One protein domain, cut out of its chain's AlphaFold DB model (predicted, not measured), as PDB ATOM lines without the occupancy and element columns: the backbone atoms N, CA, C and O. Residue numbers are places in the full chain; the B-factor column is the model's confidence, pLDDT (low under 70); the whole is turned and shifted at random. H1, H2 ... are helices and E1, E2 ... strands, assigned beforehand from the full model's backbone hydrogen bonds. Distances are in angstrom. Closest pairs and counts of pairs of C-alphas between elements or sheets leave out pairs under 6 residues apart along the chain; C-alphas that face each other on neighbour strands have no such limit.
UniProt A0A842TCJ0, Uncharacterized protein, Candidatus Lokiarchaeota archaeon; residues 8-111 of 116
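Overview. This is residues 8 to 111 of the 116 residues of an uncharacterized protein of Candidatus Lokiarchaeota archaeon (UniProt A0A842TCJ0). A long, strongly twisted antiparallel sheet of five strands has one helix on each face: H1 slants over one face, and H2 runs along E3 and E4 on the other. The long hairpins of E2, E3 and E4 make the length, while the short strands E1 and E5 form the two edges. The 104 printed residues hold, in chain order, E1, H1, E2, E3, E4, E5 and H2, and the sheet's order is E1, E2, E3, E4, E5. The class is mixed, helices and strands. The whole is compact, with a radius of gyration of the C-alphas of 14.2 A, but elongated in outline, spanning 44 by 25 by 24 A.

Arrangement. Begin at E3, residues 52 to 63, an inner strand. It forms a hairpin with E2, residues 37 to 47, where N 40 and O 57 are 2.8 A apart, and another with E4, residues 69 to 81, where N 56 and O 78 are 2.8 A apart. E2 bends by 79 degrees at residue 44, and beside its residues 44 to 47 you find E1, residues 8 to 12, with N 11 and O 44 at 2.8 A. E4 bends by 93 degrees at residue 72. Beside its residues 78 to 80 find E5, residues 87 to 90, with N 79 and O 89 at 2.8 A; E2, E3, E4 and E5 form a meander, each strand the antiparallel neighbour of the one before. H1, residues 19 to 32, is on the sheet at a height of 8.3 A, slantwise to the strands and over E3, at 53 degrees to it on the local plane; its closest C-alphas to E2 are those of Leu 29 and Tyr 37, 6.5 A apart. H2, residues 93 to 106, is on the opposite face at a height of 9.1 A, over E3 and E4 and along the strands, at 21 degrees to E4 on the local plane; the closest C-alphas of H2 and E4 are those of Ile 75 and Lys 99, 6.1 A apart. H1 and H2 are only just apart, closest 8.3 A. In H1 every O i to N i+4 pair is within hydrogen-bond range; in H2, 8 of 10 are.

Along the chain. Find C-alpha 8 at (105.706, 147.080, 150.032), where E1 begins its 12.6 A. H1 measures 19.5 A, E2 24.0 A and E5 7.2 A. E3 runs 33.8 A from C-alpha 52 at (112.788, 150.370, 143.740), and E4 spans 28.5 A. H2 covers 20.4 A and ends at C-alpha 106, (121.615, 120.228, 160.085).

Size, cuts and confidence. Look for the two C-alphas farthest apart at Asp 49 and Asp 66, 46.2 A. The printed part has no cut and no long link. Mean pLDDT of the printed part is 93.8, and no printed residue is under 70.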
ATOM      1  N   GLU A   8     107.105 146.769 150.325       95.00
ATOM      2  CA  GLU A   8     105.706 147.080 150.032       95.00
ATOM      3  C   GLU A   8     105.148 146.100 148.993       95.00
ATOM      4  O   GLU A   8     104.056 145.548 149.152       95.00
ATOM      5  N   LYS A   9     105.908 145.854 147.917       95.31
ATOM      6  CA  LYS A   9     105.455 145.026 146.793       95.31
ATOM      7  C   LYS A   9     106.609 144.348 146.064       95.31
ATOM      8  O   LYS A   9     107.644 144.952 145.812       95.31
ATOM      9  N   VAL A  10     106.387 143.115 145.611       96.06
ATOM     10  CA  VAL A  10     107.277 142.447 144.650       96.06
ATOM     11  C   VAL A  10     106.832 142.799 143.231       96.06
ATOM     12  O   VAL A  10     105.735 142.428 142.811       96.06
ATOM     13  N   LEU A  11     107.682 143.516 142.498       96.12
ATOM     14  CA  LEU A  11     107.435 143.946 141.119       96.12
ATOM     15  C   LEU A  11     107.798 142.847 140.112       96.12
ATOM     16  O   LEU A  11     107.071 142.636 139.145       96.12
ATOM     17  N   ALA A  12     108.883 142.104 140.361       95.88
ATOM     18  CA  ALA A  12     109.262 140.929 139.579       95.88
ATOM     19  C   ALA A  12     109.927 139.871 140.469       95.88
ATOM     20  O   ALA A  12     110.944 140.131 141.107       95.88
ATOM     21  N   LYS A  13     109.374 138.653 140.497       93.19
ATOM     22  CA  LYS A  13     109.877 137.555 141.349       93.19
ATOM     23  C   LYS A  13     111.187 136.940 140.854       93.19
ATOM     24  O   LYS A  13     111.931 136.368 141.647       93.19
ATOM     25  N   HIS A  14     111.431 137.014 139.550       92.31
ATOM     26  CA  HIS A  14     112.581 136.416 138.884       92.31
ATOM     27  C   HIS A  14     113.100 137.370 137.817       92.31
ATOM     28  O   HIS A  14     112.323 138.086 137.187       92.31
ATOM     29  N   GLY A  15     114.404 137.334 137.584       88.06
ATOM     30  CA  GLY A  15     115.032 138.111 136.532       88.06
ATOM     31  C   GLY A  15     116.515 137.805 136.416       88.06
ATOM     32  O   GLY A  15     117.066 136.986 137.154       88.06
ATOM     33  N   LYS A  16     117.150 138.487 135.470       87.31
ATOM     34  CA  LYS A  16     118.602 138.609 135.390       87.31
ATOM     35  C   LYS A  16     118.957 140.054 135.706       87.31
ATOM     36  O   LYS A  16     118.204 140.963 135.364       87.31
ATOM     37  N   VAL A  17     120.079 140.239 136.378       90.94
ATOM     38  CA  VAL A  17     120.645 141.557 136.668       90.94
ATOM     39  C   VAL A  17     121.798 141.812 135.708       90.94
ATOM     40  O   VAL A  17     122.307 140.869 135.104       90.94
ATOM     41  N   SER A  18     122.189 143.072 135.534       91.75
ATOM     42  CA  SER A  18     123.379 143.387 134.748       91.75
ATOM     43  C   SER A  18     124.636 142.862 135.443       91.75
ATOM     44  O   SER A  18     124.714 142.862 136.676       91.75
ATOM     45  N   ASP A  19     125.646 142.489 134.656       91.06
ATOM     46  CA  ASP A  19     126.937 142.007 135.171       91.06
ATOM     47  C   ASP A  19     127.592 143.025 136.113       91.06
ATOM     48  O   ASP A  19     128.258 142.661 137.078       91.06
ATOM     49  N   GLN A  20     127.352 144.319 135.884       92.56
ATOM     50  CA  GLN A  20     127.834 145.386 136.754       92.56
ATOM     51  C   GLN A  20     127.227 145.310 138.162       92.56
ATOM     52  O   GLN A  20     127.948 145.487 139.144       92.56
ATOM     53  N   ILE A  21     125.917 145.069 138.276       93.19
ATOM     54  CA  ILE A  21     125.249 144.934 139.577       93.19
ATOM     55  C   ILE A  21     125.678 143.624 140.239       93.19
ATOM     56  O   ILE A  21     126.030 143.637 141.417       93.19
ATOM     57  N   ASP A  22     125.712 142.523 139.483       92.50
ATOM     58  CA  ASP A  22     126.151 141.218 139.995       92.50
ATOM     59  C   ASP A  22     127.578 141.302 140.562       92.50
ATOM     60  O   ASP A  22     127.833 140.901 141.699       92.50
ATOM     61  N   TRP A  23     128.488 141.954 139.830       92.56
ATOM     62  CA  TRP A  23     129.861 142.202 140.265       92.56
ATOM     63  C   TRP A  23     129.949 143.075 141.520       92.56
ATOM     64  O   TRP A  23     130.725 142.767 142.428       92.56
ATOM     65  N   LYS A  24     129.162 144.156 141.611       94.75
ATOM     66  CA  LYS A  24     129.129 145.015 142.809       94.75
ATOM     67  C   LYS A  24     128.682 144.230 144.043       94.75
ATOM     68  O   LYS A  24     129.318 144.336 145.091       94.75
ATOM     69  N   VAL A  25     127.630 143.422 143.914       95.19
ATOM     70  CA  VAL A  25     127.106 142.595 145.011       95.19
ATOM     71  C   VAL A  25     128.112 141.521 145.415       95.19
ATOM     72  O   VAL A  25     128.364 141.340 146.607       95.19
ATOM     73  N   TYR A  26     128.733 140.854 144.441       94.12
ATOM     74  CA  TYR A  26     129.803 139.894 144.698       94.12
ATOM     75  C   TYR A  26     130.967 140.537 145.461       94.12
ATOM     76  O   TYR A  26     131.387 140.027 146.499       94.12
ATOM     77  N   LYS A  27     131.452 141.692 144.991       95.19
ATOM     78  CA  LYS A  27     132.557 142.418 145.623       95.19
ATOM     79  C   LYS A  27     132.212 142.841 147.050       95.19
ATOM     80  O   LYS A  27     133.045 142.698 147.940       95.19
ATOM     81  N   PHE A  28     130.991 143.325 147.277       96.25
ATOM     82  CA  PHE A  28     130.507 143.661 148.613       96.25
ATOM     83  C   PHE A  28     130.501 142.437 149.536       96.25
ATOM     84  O   PHE A  28     131.060 142.499 150.625       96.25
ATOM     85  N   LEU A  29     129.923 141.313 149.101       95.50
ATOM     86  CA  LEU A  29     129.912 140.080 149.893       95.50
ATOM     87  C   LEU A  29     131.331 139.625 150.237       95.50
ATOM     88  O   LEU A  29     131.623 139.374 151.404       95.50
ATOM     89  N   MET A  30     132.223 139.581 149.250       93.38
ATOM     90  CA  MET A  30     133.592 139.121 149.456       93.38
ATOM     91  C   MET A  30     134.372 140.015 150.431       93.38
ATOM     92  O   MET A  30     135.052 139.498 151.315       93.38
ATOM     93  N   ASN A  31     134.249 141.340 150.306       94.25
ATOM     94  CA  ASN A  31     135.017 142.290 151.115       94.25
ATOM     95  C   ASN A  31     134.416 142.518 152.511       94.25
ATOM     96  O   ASN A  31     135.147 142.572 153.493       94.25
ATOM     97  N   GLU A  32     133.089 142.641 152.602       93.00
ATOM     98  CA  GLU A  32     132.394 143.092 153.817       93.00
ATOM     99  C   GLU A  32     131.761 141.949 154.618       93.00
ATOM    100  O   GLU A  32     131.337 142.147 155.762       93.00
ATOM    101  N   ARG A  33     131.604 140.763 154.018       91.50
ATOM    102  CA  ARG A  33     131.021 139.578 154.678       91.50
ATOM    103  C   ARG A  33     131.989 138.397 154.713       91.50
ATOM    104  O   ARG A  33     131.956 137.632 155.675       91.50
ATOM    105  N   GLY A  34     132.877 138.301 153.729       91.12
ATOM    106  CA  GLY A  34     133.871 137.246 153.595       91.12
ATOM    107  C   GLY A  34     133.430 136.121 152.651       91.12
ATOM    108  O   GLY A  34     132.325 136.148 152.101       91.12
ATOM    109  N   PRO A  35     134.301 135.121 152.444       90.56
ATOM    110  CA  PRO A  35     134.010 133.988 151.577       90.56
ATOM    111  C   PRO A  35     132.879 133.113 152.137       90.56
ATOM    112  O   PRO A  35     132.605 133.104 153.336       90.56
ATOM    113  N   GLY A  36     132.254 132.337 151.250       92.31
ATOM    114  CA  GLY A  36     131.182 131.399 151.598       92.31
ATOM    115  C   GLY A  36     129.774 131.997 151.592       92.31
ATOM    116  O   GLY A  36     128.819 131.341 151.996       92.31
ATOM    117  N   TYR A  37     129.617 133.226 151.103       95.19
ATOM    118  CA  TYR A  37     128.317 133.854 150.888       95.19
ATOM    119  C   TYR A  37     128.137 134.182 149.411       95.19
ATOM    120  O   TYR A  37     128.978 134.839 148.802       95.19
ATOM    121  N   THR A  38     127.034 133.732 148.819       94.19
ATOM    122  CA  THR A  38     126.754 133.946 147.396       94.19
ATOM    123  C   THR A  38     125.372 134.556 147.209       94.19
ATOM    124  O   THR A  38     124.372 134.002 147.663       94.19
ATOM    125  N   ALA A  39     125.303 135.691 146.516       94.88
ATOM    126  CA  ALA A  39     124.034 136.294 146.132       94.88
ATOM    127  C   ALA A  39     123.343 135.462 145.042       94.88
ATOM    128  O   ALA A  39     123.964 135.011 144.079       94.88
ATOM    129  N   CYS A  40     122.041 135.246 145.182       93.06
ATOM    130  CA  CYS A  40     121.245 134.481 144.236       93.06
ATOM    131  C   CYS A  40     119.784 134.948 144.216       93.06
ATOM    132  O   CYS A  40     119.359 135.761 145.035       93.06
ATOM    133  N   LYS A  41     119.013 134.397 143.269       94.00
ATOM    134  CA  LYS A  41     117.562 134.615 143.122       94.00
ATOM    135  C   LYS A  41     117.177 136.108 143.174       94.00
ATOM    136  O   LYS A  41     116.404 136.494 144.050       94.00
ATOM    137  N   PRO A  42     117.715 136.940 142.262       96.31
ATOM    138  CA  PRO A  42     117.367 138.350 142.227       96.31
ATOM    139  C   PRO A  42     115.871 138.532 141.953       96.31
ATOM    140  O   PRO A  42     115.281 137.836 141.119       96.31
ATOM    141  N   SER A  43     115.283 139.500 142.644       97.06
ATOM    142  CA  SER A  43     113.898 139.936 142.480       97.06
ATOM    143  C   SER A  43     113.827 141.458 142.546       97.06
ATOM    144  O   SER A  43     114.604 142.080 143.265       97.06
ATOM    145  N   LEU A  44     112.923 142.063 141.779       97.06
ATOM    146  CA  LEU A  44     112.667 143.500 141.831       97.06
ATOM    147  C   LEU A  44     111.535 143.755 142.825       97.06
ATOM    148  O   LEU A  44     110.451 143.181 142.688       97.06
ATOM    149  N   VAL A  45     111.781 144.617 143.803       97.25
ATOM    150  CA  VAL A  45     110.834 144.984 144.858       97.25
ATOM    151  C   VAL A  45     110.698 146.501 144.953       97.25
ATOM    152  O   VAL A  45     111.590 147.245 144.550       97.25
ATOM    153  N   GLN A  46     109.568 146.950 145.480       97.19
ATOM    154  CA  GLN A  46     109.328 148.321 145.905       97.19
ATOM    155  C   GLN A  46     109.334 148.351 147.433       97.19
ATOM    156  O   GLN A  46     108.666 147.529 148.071       97.19
ATOM    157  N   LEU A  47     110.124 149.257 147.995       95.88
ATOM    158  CA  LEU A  47     110.211 149.529 149.425       95.88
ATOM    159  C   LEU A  47     109.103 150.506 149.848       95.88
ATOM    160  O   LEU A  47     108.476 151.144 149.004       95.88
ATOM    161  N   ASP A  48     108.840 150.601 151.148       94.25
ATOM    162  CA  ASP A  48     107.764 151.420 151.724       94.25
ATOM    163  C   ASP A  48     107.937 152.937 151.541       94.25
ATOM    164  O   ASP A  48     106.957 153.679 151.604       94.25
ATOM    165  N   ASP A  49     109.152 153.398 151.256       91.88
ATOM    166  CA  ASP A  49     109.463 154.776 150.860       91.88
ATOM    167  C   ASP A  49     109.261 155.048 149.351       91.88
ATOM    168  O   ASP A  49     109.495 156.162 148.878       91.88
ATOM    169  N   GLY A  50     108.826 154.043 148.581       93.00
ATOM    170  CA  GLY A  50     108.657 154.108 147.129       93.00
ATOM    171  C   GLY A  50     109.925 153.787 146.325       93.00
ATOM    172  O   GLY A  50     109.868 153.743 145.090       93.00
ATOM    173  N   THR A  51     111.059 153.525 146.978       94.50
ATOM    174  CA  THR A  51     112.317 153.160 146.317       94.50
ATOM    175  C   THR A  51     112.203 151.784 145.660       94.50
ATOM    176  O   THR A  51     111.737 150.815 146.261       94.50
ATOM    177  N   GLN A  52     112.660 151.666 144.410       96.44
ATOM    178  CA  GLN A  52     112.788 150.370 143.740       96.44
ATOM    179  C   GLN A  52     114.160 149.762 144.014       96.44
ATOM    180  O   GLN A  52     115.193 150.351 143.693       96.44
ATOM    181  N   ALA A  53     114.160 148.546 144.548       97.12
ATOM    182  CA  ALA A  53     115.367 147.823 144.898       97.12
ATOM    183  C   ALA A  53     115.396 146.436 144.254       97.12
ATOM    184  O   ALA A  53     114.372 145.778 144.062       97.12
ATOM    185  N   ILE A  54     116.597 145.959 143.958       97.12
ATOM    186  CA  ILE A  54     116.854 144.564 143.640       97.12
ATOM    187  C   ILE A  54     117.171 143.850 144.946       97.12
ATOM    188  O   ILE A  54     118.178 144.125 145.600       97.12
ATOM    189  N   LYS A  55     116.311 142.904 145.305       97.38
ATOM    190  CA  LYS A  55     116.518 141.995 146.420       97.38
ATOM    191  C   LYS A  55     117.245 140.746 145.939       97.38
ATOM    192  O   LYS A  55     116.729 140.007 145.098       97.38
ATOM    193  N   PHE A  56     118.404 140.482 146.528       97.19
ATOM    194  CA  PHE A  56     119.137 139.226 146.407       97.19
ATOM    195  C   PHE A  56     118.989 138.412 147.684       97.19
ATOM    196  O   PHE A  56     119.002 138.963 148.782       97.19
ATOM    197  N   LEU A  57     118.913 137.093 147.551       97.06
ATOM    198  CA  LEU A  57     119.058 136.171 148.672       97.06
ATOM    199  C   LEU A  57     120.525 135.758 148.816       97.06
ATOM    200  O   LEU A  57     121.217 135.588 147.818       97.06
ATOM    201  N   ILE A  58     120.991 135.565 150.047       96.94
ATOM    202  CA  ILE A  58     122.348 135.103 150.358       96.94
ATOM    203  C   ILE A  58     122.290 133.604 150.647       96.94
ATOM    204  O   ILE A  58     121.718 133.190 151.657       96.94
ATOM    205  N   ASP A  59     122.888 132.809 149.766       95.50
ATOM    206  CA  ASP A  59     123.129 131.378 149.952       95.50
ATOM    207  C   ASP A  59     124.458 131.172 150.686       95.50
ATOM    208  O   ASP A  59     125.470 131.785 150.331       95.50
ATOM    209  N   LEU A  60     124.453 130.310 151.701       95.94
ATOM    210  CA  LEU A  60     125.671 129.823 152.338       95.94
ATOM    211  C   LEU A  60     126.310 128.784 151.427       95.94
ATOM    212  O   LEU A  60     125.682 127.769 151.119       95.94
ATOM    213  N   THR A  61     127.549 129.015 151.021       93.75
ATOM    214  CA  THR A  61     128.276 128.136 150.112       93.75
ATOM    215  C   THR A  61     129.643 127.753 150.664       93.75
ATOM    216  O   THR A  61     130.238 128.469 151.465       93.75
ATOM    217  N   ALA A  62     130.151 126.594 150.255       92.12
ATOM    218  CA  ALA A  62     131.522 126.182 150.532       92.12
ATOM    219  C   ALA A  62     132.061 125.342 149.377       92.12
ATOM    220  O   ALA A  62     131.305 124.626 148.716       92.12
ATOM    221  N   VAL A  63     133.369 125.421 149.155       89.81
ATOM    222  CA  VAL A  63     134.080 124.463 148.306       89.81
ATOM    223  C   VAL A  63     134.493 123.294 149.190       89.81
ATOM    224  O   VAL A  63     135.073 123.518 150.251       89.81
ATOM    225  N   LEU A  64     134.142 122.075 148.786       89.81
ATOM    226  CA  LEU A  64     134.513 120.851 149.502       89.81
ATOM    227  C   LEU A  64     135.747 120.195 148.868       89.81
ATOM    228  O   LEU A  64     136.261 120.672 147.856       89.81
ATOM    229  N   ASP A  65     136.222 119.100 149.465       90.25
ATOM    230  CA  ASP A  65     137.467 118.409 149.081       90.25
ATOM    231  C   ASP A  65     137.487 117.912 147.626       90.25
ATOM    232  O   ASP A  65     138.547 117.720 147.037       90.25
ATOM    233  N   ASP A  66     136.314 117.735 147.017       91.56
ATOM    234  CA  ASP A  66     136.156 117.384 145.602       91.56
ATOM    235  C   ASP A  66     136.344 118.582 144.645       91.56
ATOM    236  O   ASP A  66     136.192 118.447 143.428       91.56
ATOM    237  N   GLY A  67     136.643 119.766 145.186       87.00
ATOM    238  CA  GLY A  67     136.822 121.007 144.440       87.00
ATOM    239  C   GLY A  67     135.525 121.584 143.868       87.00
ATOM    240  O   GLY A  67     135.577 122.495 143.035       87.00
ATOM    241  N   ASN A  68     134.358 121.068 144.263       90.50
ATOM    242  CA  ASN A  68     133.070 121.571 143.800       90.50
ATOM    243  C   ASN A  68     132.444 122.538 144.806       90.50
ATOM    244  O   ASN A  68     132.660 122.454 146.015       90.50
ATOM    245  N   LEU A  69     131.643 123.471 144.285       90.00
ATOM    246  CA  LEU A  69     130.887 124.420 145.093       90.00
ATOM    247  C   LEU A  69     129.578 123.778 145.550       90.00
ATOM    248  O   LEU A  69     128.771 123.331 144.733       90.00
ATOM    249  N   TYR A  70     129.335 123.811 146.852       92.81
ATOM    250  CA  TYR A  70     128.099 123.352 147.464       92.81
ATOM    251  C   TYR A  70     127.370 124.509 148.129       92.81
ATOM    252  O   TYR A  70     127.999 125.411 148.675       92.81
ATOM    253  N   GLY A  71     126.041 124.470 148.090       93.50
ATOM    254  CA  GLY A  71     125.157 125.358 148.832       93.50
ATOM    255  C   GLY A  71     124.501 124.624 149.994       93.50
ATOM    256  O   GLY A  71     124.100 123.468 149.859       93.50
ATOM    257  N   TYR A  72     124.370 125.304 151.123       94.00
ATOM    258  CA  TYR A  72     123.749 124.789 152.344       94.00
ATOM    259  C   TYR A  72     122.350 125.369 152.556       94.00
ATOM    260  O   TYR A  72     121.524 124.742 153.217       94.00
ATOM    261  N   GLY A  73     122.054 126.532 151.966       94.69
ATOM    262  CA  GLY A  73     120.744 127.171 152.029       94.69
ATOM    263  C   GLY A  73     120.809 128.686 152.196       94.69
ATOM    264  O   GLY A  73     121.857 129.274 152.469       94.69
ATOM    265  N   ILE A  74     119.642 129.320 152.052       96.19
ATOM    266  CA  ILE A  74     119.497 130.772 152.168       96.19
ATOM    267  C   ILE A  74     119.522 131.191 153.637       96.19
ATOM    268  O   ILE A  74     118.700 130.730 154.428       96.19
ATOM    269  N   ILE A  75     120.417 132.112 153.979       96.50
ATOM    270  CA  ILE A  75     120.624 132.601 155.351       96.50
ATOM    271  C   ILE A  75     120.414 134.111 155.498       96.50
ATOM    272  O   ILE A  75     120.277 134.615 156.614       96.50
ATOM    273  N   GLY A  76     120.322 134.841 154.391       96.38
ATOM    274  CA  GLY A  76     120.104 136.280 154.430       96.38
ATOM    275  C   GLY A  76     119.668 136.847 153.095       96.38
ATOM    276  O   GLY A  76     119.287 136.127 152.173       96.38
ATOM    277  N   GLU A  77     119.732 138.163 153.015       97.31
ATOM    278  CA  GLU A  77     119.338 138.945 151.855       97.31
ATOM    279  C   GLU A  77     120.080 140.288 151.803       97.31
ATOM    280  O   GLU A  77     120.623 140.765 152.809       97.31
ATOM    281  N   ILE A  78     120.096 140.875 150.607       97.12
ATOM    282  CA  ILE A  78     120.700 142.166 150.267       97.12
ATOM    283  C   ILE A  78     119.693 142.947 149.427       97.12
ATOM    284  O   ILE A  78     119.117 142.385 148.497       97.12
ATOM    285  N   TYR A  79     119.526 144.230 149.726       97.12
ATOM    286  CA  TYR A  79     118.792 145.185 148.903       97.12
ATOM    287  C   TYR A  79     119.783 146.122 148.234       97.12
ATOM    288  O   TYR A  79     120.670 146.683 148.882       97.12
ATOM    289  N   VAL A  80     119.614 146.279 146.932       96.56
ATOM    290  CA  VAL A  80     120.457 147.109 146.081       96.56
ATOM    291  C   VAL A  80     119.562 148.096 145.358       96.56
ATOM    292  O   VAL A  80     118.535 147.690 144.823       96.56
ATOM    293  N   ASP A  81     119.929 149.367 145.309       94.69
ATOM    294  CA  ASP A  81     119.183 150.349 144.532       94.69
ATOM    295  C   ASP A  81     119.197 149.969 143.046       94.69
ATOM    296  O   ASP A  81     120.250 149.710 142.454       94.69
ATOM    297  N   TYR A  82     118.010 149.906 142.441       91.88
ATOM    298  CA  TYR A  82     117.844 149.416 141.072       91.88
ATOM    299  C   TYR A  82     118.556 150.296 140.031       91.88
ATOM    300  O   TYR A  82     118.990 149.789 138.997       91.88
ATOM    301  N   LYS A  83     118.687 151.603 140.290       90.06
ATOM    302  CA  LYS A  83     119.236 152.567 139.326       90.06
ATOM    303  C   LYS A  83     120.754 152.688 139.424       90.06
ATOM    304  O   LYS A  83     121.434 152.761 138.405       90.06
ATOM    305  N   THR A  84     121.281 152.736 140.641       91.25
ATOM    306  CA  THR A  84     122.694 153.020 140.934       91.25
ATOM    307  C   THR A  84     123.509 151.747 141.173       91.25
ATOM    308  O   THR A  84     124.730 151.718 140.956       91.25
ATOM    309  N   GLY A  85     122.856 150.663 141.596       91.44
ATOM    310  CA  GLY A  85     123.523 149.444 142.034       91.44
ATOM    311  C   GLY A  85     124.214 149.586 143.395       91.44
ATOM    312  O   GLY A  85     125.109 148.794 143.691       91.44
ATOM    313  N   GLU A  86     123.886 150.612 144.185       94.00
ATOM    314  CA  GLU A  86     124.411 150.799 145.541       94.00
ATOM    315  C   GLU A  86     123.697 149.892 146.545       94.00
ATOM    316  O   GLU A  86     122.508 149.610 146.412       94.00
ATOM    317  N   ILE A  87     124.425 149.411 147.555       95.00
ATOM    318  CA  ILE A  87     123.838 148.583 148.611       95.00
ATOM    319  C   ILE A  87     123.005 149.483 149.526       95.00
ATOM    320  O   ILE A  87     123.561 150.320 150.227       95.00
ATOM    321  N   ILE A  88     121.689 149.274 149.540       95.81
ATOM    322  CA  ILE A  88     120.765 149.950 150.464       95.81
ATOM    323  C   ILE A  88     120.876 149.308 151.844       95.81
ATOM    324  O   ILE A  88     120.937 149.979 152.865       95.81
ATOM    325  N   TRP A  89     120.871 147.976 151.876       96.12
ATOM    326  CA  TRP A  89     120.927 147.220 153.117       96.12
ATOM    327  C   TRP A  89     121.403 145.798 152.855       96.12
ATOM    328  O   TRP A  89     121.108 145.206 151.817       96.12
ATOM    329  N   ALA A  90     122.080 145.203 153.827       96.75
ATOM    330  CA  ALA A  90     122.427 143.792 153.801       96.75
ATOM    331  C   ALA A  90     122.260 143.190 155.190       96.75
ATOM    332  O   ALA A  90     122.520 143.855 156.194       96.75
ATOM    333  N   THR A  91     121.905 141.905 155.231       96.50
ATOM    334  CA  THR A  91     121.801 141.161 156.494       96.50
ATOM    335  C   THR A  91     123.081 141.346 157.324       96.50
ATOM    336  O   THR A  91     124.183 141.196 156.770       96.50
ATOM    337  N   PRO A  92     122.972 141.701 158.621       95.31
ATOM    338  CA  PRO A  92     124.130 141.895 159.482       95.31
ATOM    339  C   PRO A  92     125.020 140.655 159.525       95.31
ATOM    340  O   PRO A  92     124.536 139.525 159.594       95.31
ATOM    341  N   ILE A  93     126.336 140.864 159.526       94.75
ATOM    342  CA  ILE A  93     127.303 139.761 159.485       94.75
ATOM    343  C   ILE A  93     127.168 138.811 160.682       94.75
ATOM    344  O   ILE A  93     127.279 137.601 160.517       94.75
ATOM    345  N   GLU A  94     126.863 139.333 161.868       94.56
ATOM    346  CA  GLU A  94     126.670 138.514 163.069       94.56
ATOM    347  C   GLU A  94     125.452 137.584 162.942       94.56
ATOM    348  O   GLU A  94     125.500 136.426 163.359       94.56
ATOM    349  N   GLU A  95     124.385 138.043 162.281       95.06
ATOM    350  CA  GLU A  95     123.216 137.212 161.991       95.06
ATOM    351  C   GLU A  95     123.548 136.124 160.964       95.06
ATOM    352  O   GLU A  95     123.165 134.966 161.151       95.06
ATOM    353  N   LEU A  96     124.310 136.468 159.916       95.31
ATOM    354  CA  LEU A  96     124.790 135.491 158.938       95.31
ATOM    355  C   LEU A  96     125.648 134.422 159.610       95.31
ATOM    356  O   LEU A  96     125.382 133.241 159.430       95.31
ATOM    357  N   ARG A  97     126.622 134.811 160.440       94.81
ATOM    358  CA  ARG A  97     127.505 133.880 161.160       94.81
ATOM    359  C   ARG A  97     126.722 132.921 162.047       94.81
ATOM    360  O   ARG A  97     126.951 131.714 161.978       94.81
ATOM    361  N   LYS A  98     125.769 133.441 162.826       95.31
ATOM    362  CA  LYS A  98     124.906 132.618 163.679       95.31
ATOM    363  C   LYS A  98     124.138 131.584 162.854       95.31
ATOM    364  O   LYS A  98     124.216 130.390 163.148       95.31
ATOM    365  N   LYS A  99     123.459 132.026 161.793       95.38
ATOM    366  CA  LYS A  99     122.702 131.137 160.902       95.38
ATOM    367  C   LYS A  99     123.602 130.128 160.195       95.38
ATOM    368  O   LYS A  99     123.216 128.972 160.076       95.38
ATOM    369  N   SER A 100     124.807 130.521 159.784       94.00
ATOM    370  CA  SER A 100     125.786 129.612 159.185       94.00
ATOM    371  C   SER A 100     126.161 128.482 160.137       94.00
ATOM    372  O   SER A 100     126.105 127.314 159.761       94.00
ATOM    373  N   SER A 101     126.487 128.806 161.393       92.44
ATOM    374  CA  SER A 101     126.834 127.802 162.406       92.44
ATOM    375  C   SER A 101     125.687 126.845 162.731       92.44
ATOM    376  O   SER A 101     125.937 125.688 163.060       92.44
ATOM    377  N   GLU A 102     124.438 127.307 162.672       92.56
ATOM    378  CA  GLU A 102     123.256 126.457 162.851       92.56
ATOM    379  C   GLU A 102     123.031 125.565 161.625       92.56
ATOM    380  O   GLU A 102     122.848 124.354 161.764       92.56
ATOM    381  N   LEU A 103     123.115 126.138 160.423       91.44
ATOM    382  CA  LEU A 103     122.823 125.442 159.176       91.44
ATOM    383  C   LEU A 103     123.849 124.347 158.870       91.44
ATOM    384  O   LEU A 103     123.451 123.253 158.481       91.44
ATOM    385  N   PHE A 104     125.141 124.572 159.133       87.62
ATOM    386  CA  PHE A 104     126.176 123.543 158.961       87.62
ATOM    387  C   PHE A 104     125.945 122.281 159.807       87.62
ATOM    388  O   PHE A 104     126.440 121.215 159.453       87.62
ATOM    389  N   LYS A 105     125.194 122.371 160.913       88.88
ATOM    390  CA  LYS A 105     124.911 121.218 161.785       88.88
ATOM    391  C   LYS A 105     123.783 120.332 161.264       88.88
ATOM    392  O   LYS A 105     123.704 119.170 161.655       88.88
ATOM    393  N   VAL A 106     122.885 120.882 160.447       91.19
ATOM    394  CA  VAL A 106     121.615 120.228 160.085       91.19
ATOM    395  C   VAL A 106     121.415 120.070 158.580       91.19
ATOM    396  O   VAL A 106     120.705 119.163 158.149       91.19
ATOM    397  N   ALA A 107     122.020 120.936 157.766       90.00
ATOM    398  CA  ALA A 107     121.853 120.924 156.322       90.00
ATOM    399  C   ALA A 107     122.866 119.996 155.656       90.00
ATOM    400  O   ALA A 107     124.060 120.015 155.954       90.00
ATOM    401  N   LYS A 108     122.382 119.223 154.684       90.50
ATOM    402  CA  LYS A 108     123.252 118.488 153.769       90.50
ATOM    403  C   LYS A 108     123.673 119.410 152.622       90.50
ATOM    404  O   LYS A 108     122.794 120.053 152.039       90.50
ATOM    405  N   PRO A 109     124.969 119.459 152.272       91.75
ATOM    406  CA  PRO A 109     125.444 120.270 151.160       91.75
ATOM    407  C   PRO A 109     124.804 119.814 149.844       91.75
ATOM    408  O   PRO A 109     124.690 118.618 149.572       91.75
ATOM    409  N   GLN A 110     124.394 120.772 149.016       92.50
ATOM    410  CA  GLN A 110     123.826 120.535 147.690       92.50
ATOM    411  C   GLN A 110     124.763 121.069 146.618       92.50
ATOM    412  O   GLN A 110     125.113 122.249 146.634       92.50
ATOM    413  N   LEU A 111     125.143 120.212 145.671       91.94
ATOM    414  CA  LEU A 111     126.026 120.595 144.575       91.94
ATOM    415  C   LEU A 111     125.418 121.768 143.791       91.94
ATOM    416  O   LEU A 111     124.267 121.708 143.350       91.94
TER     417      LEU A 111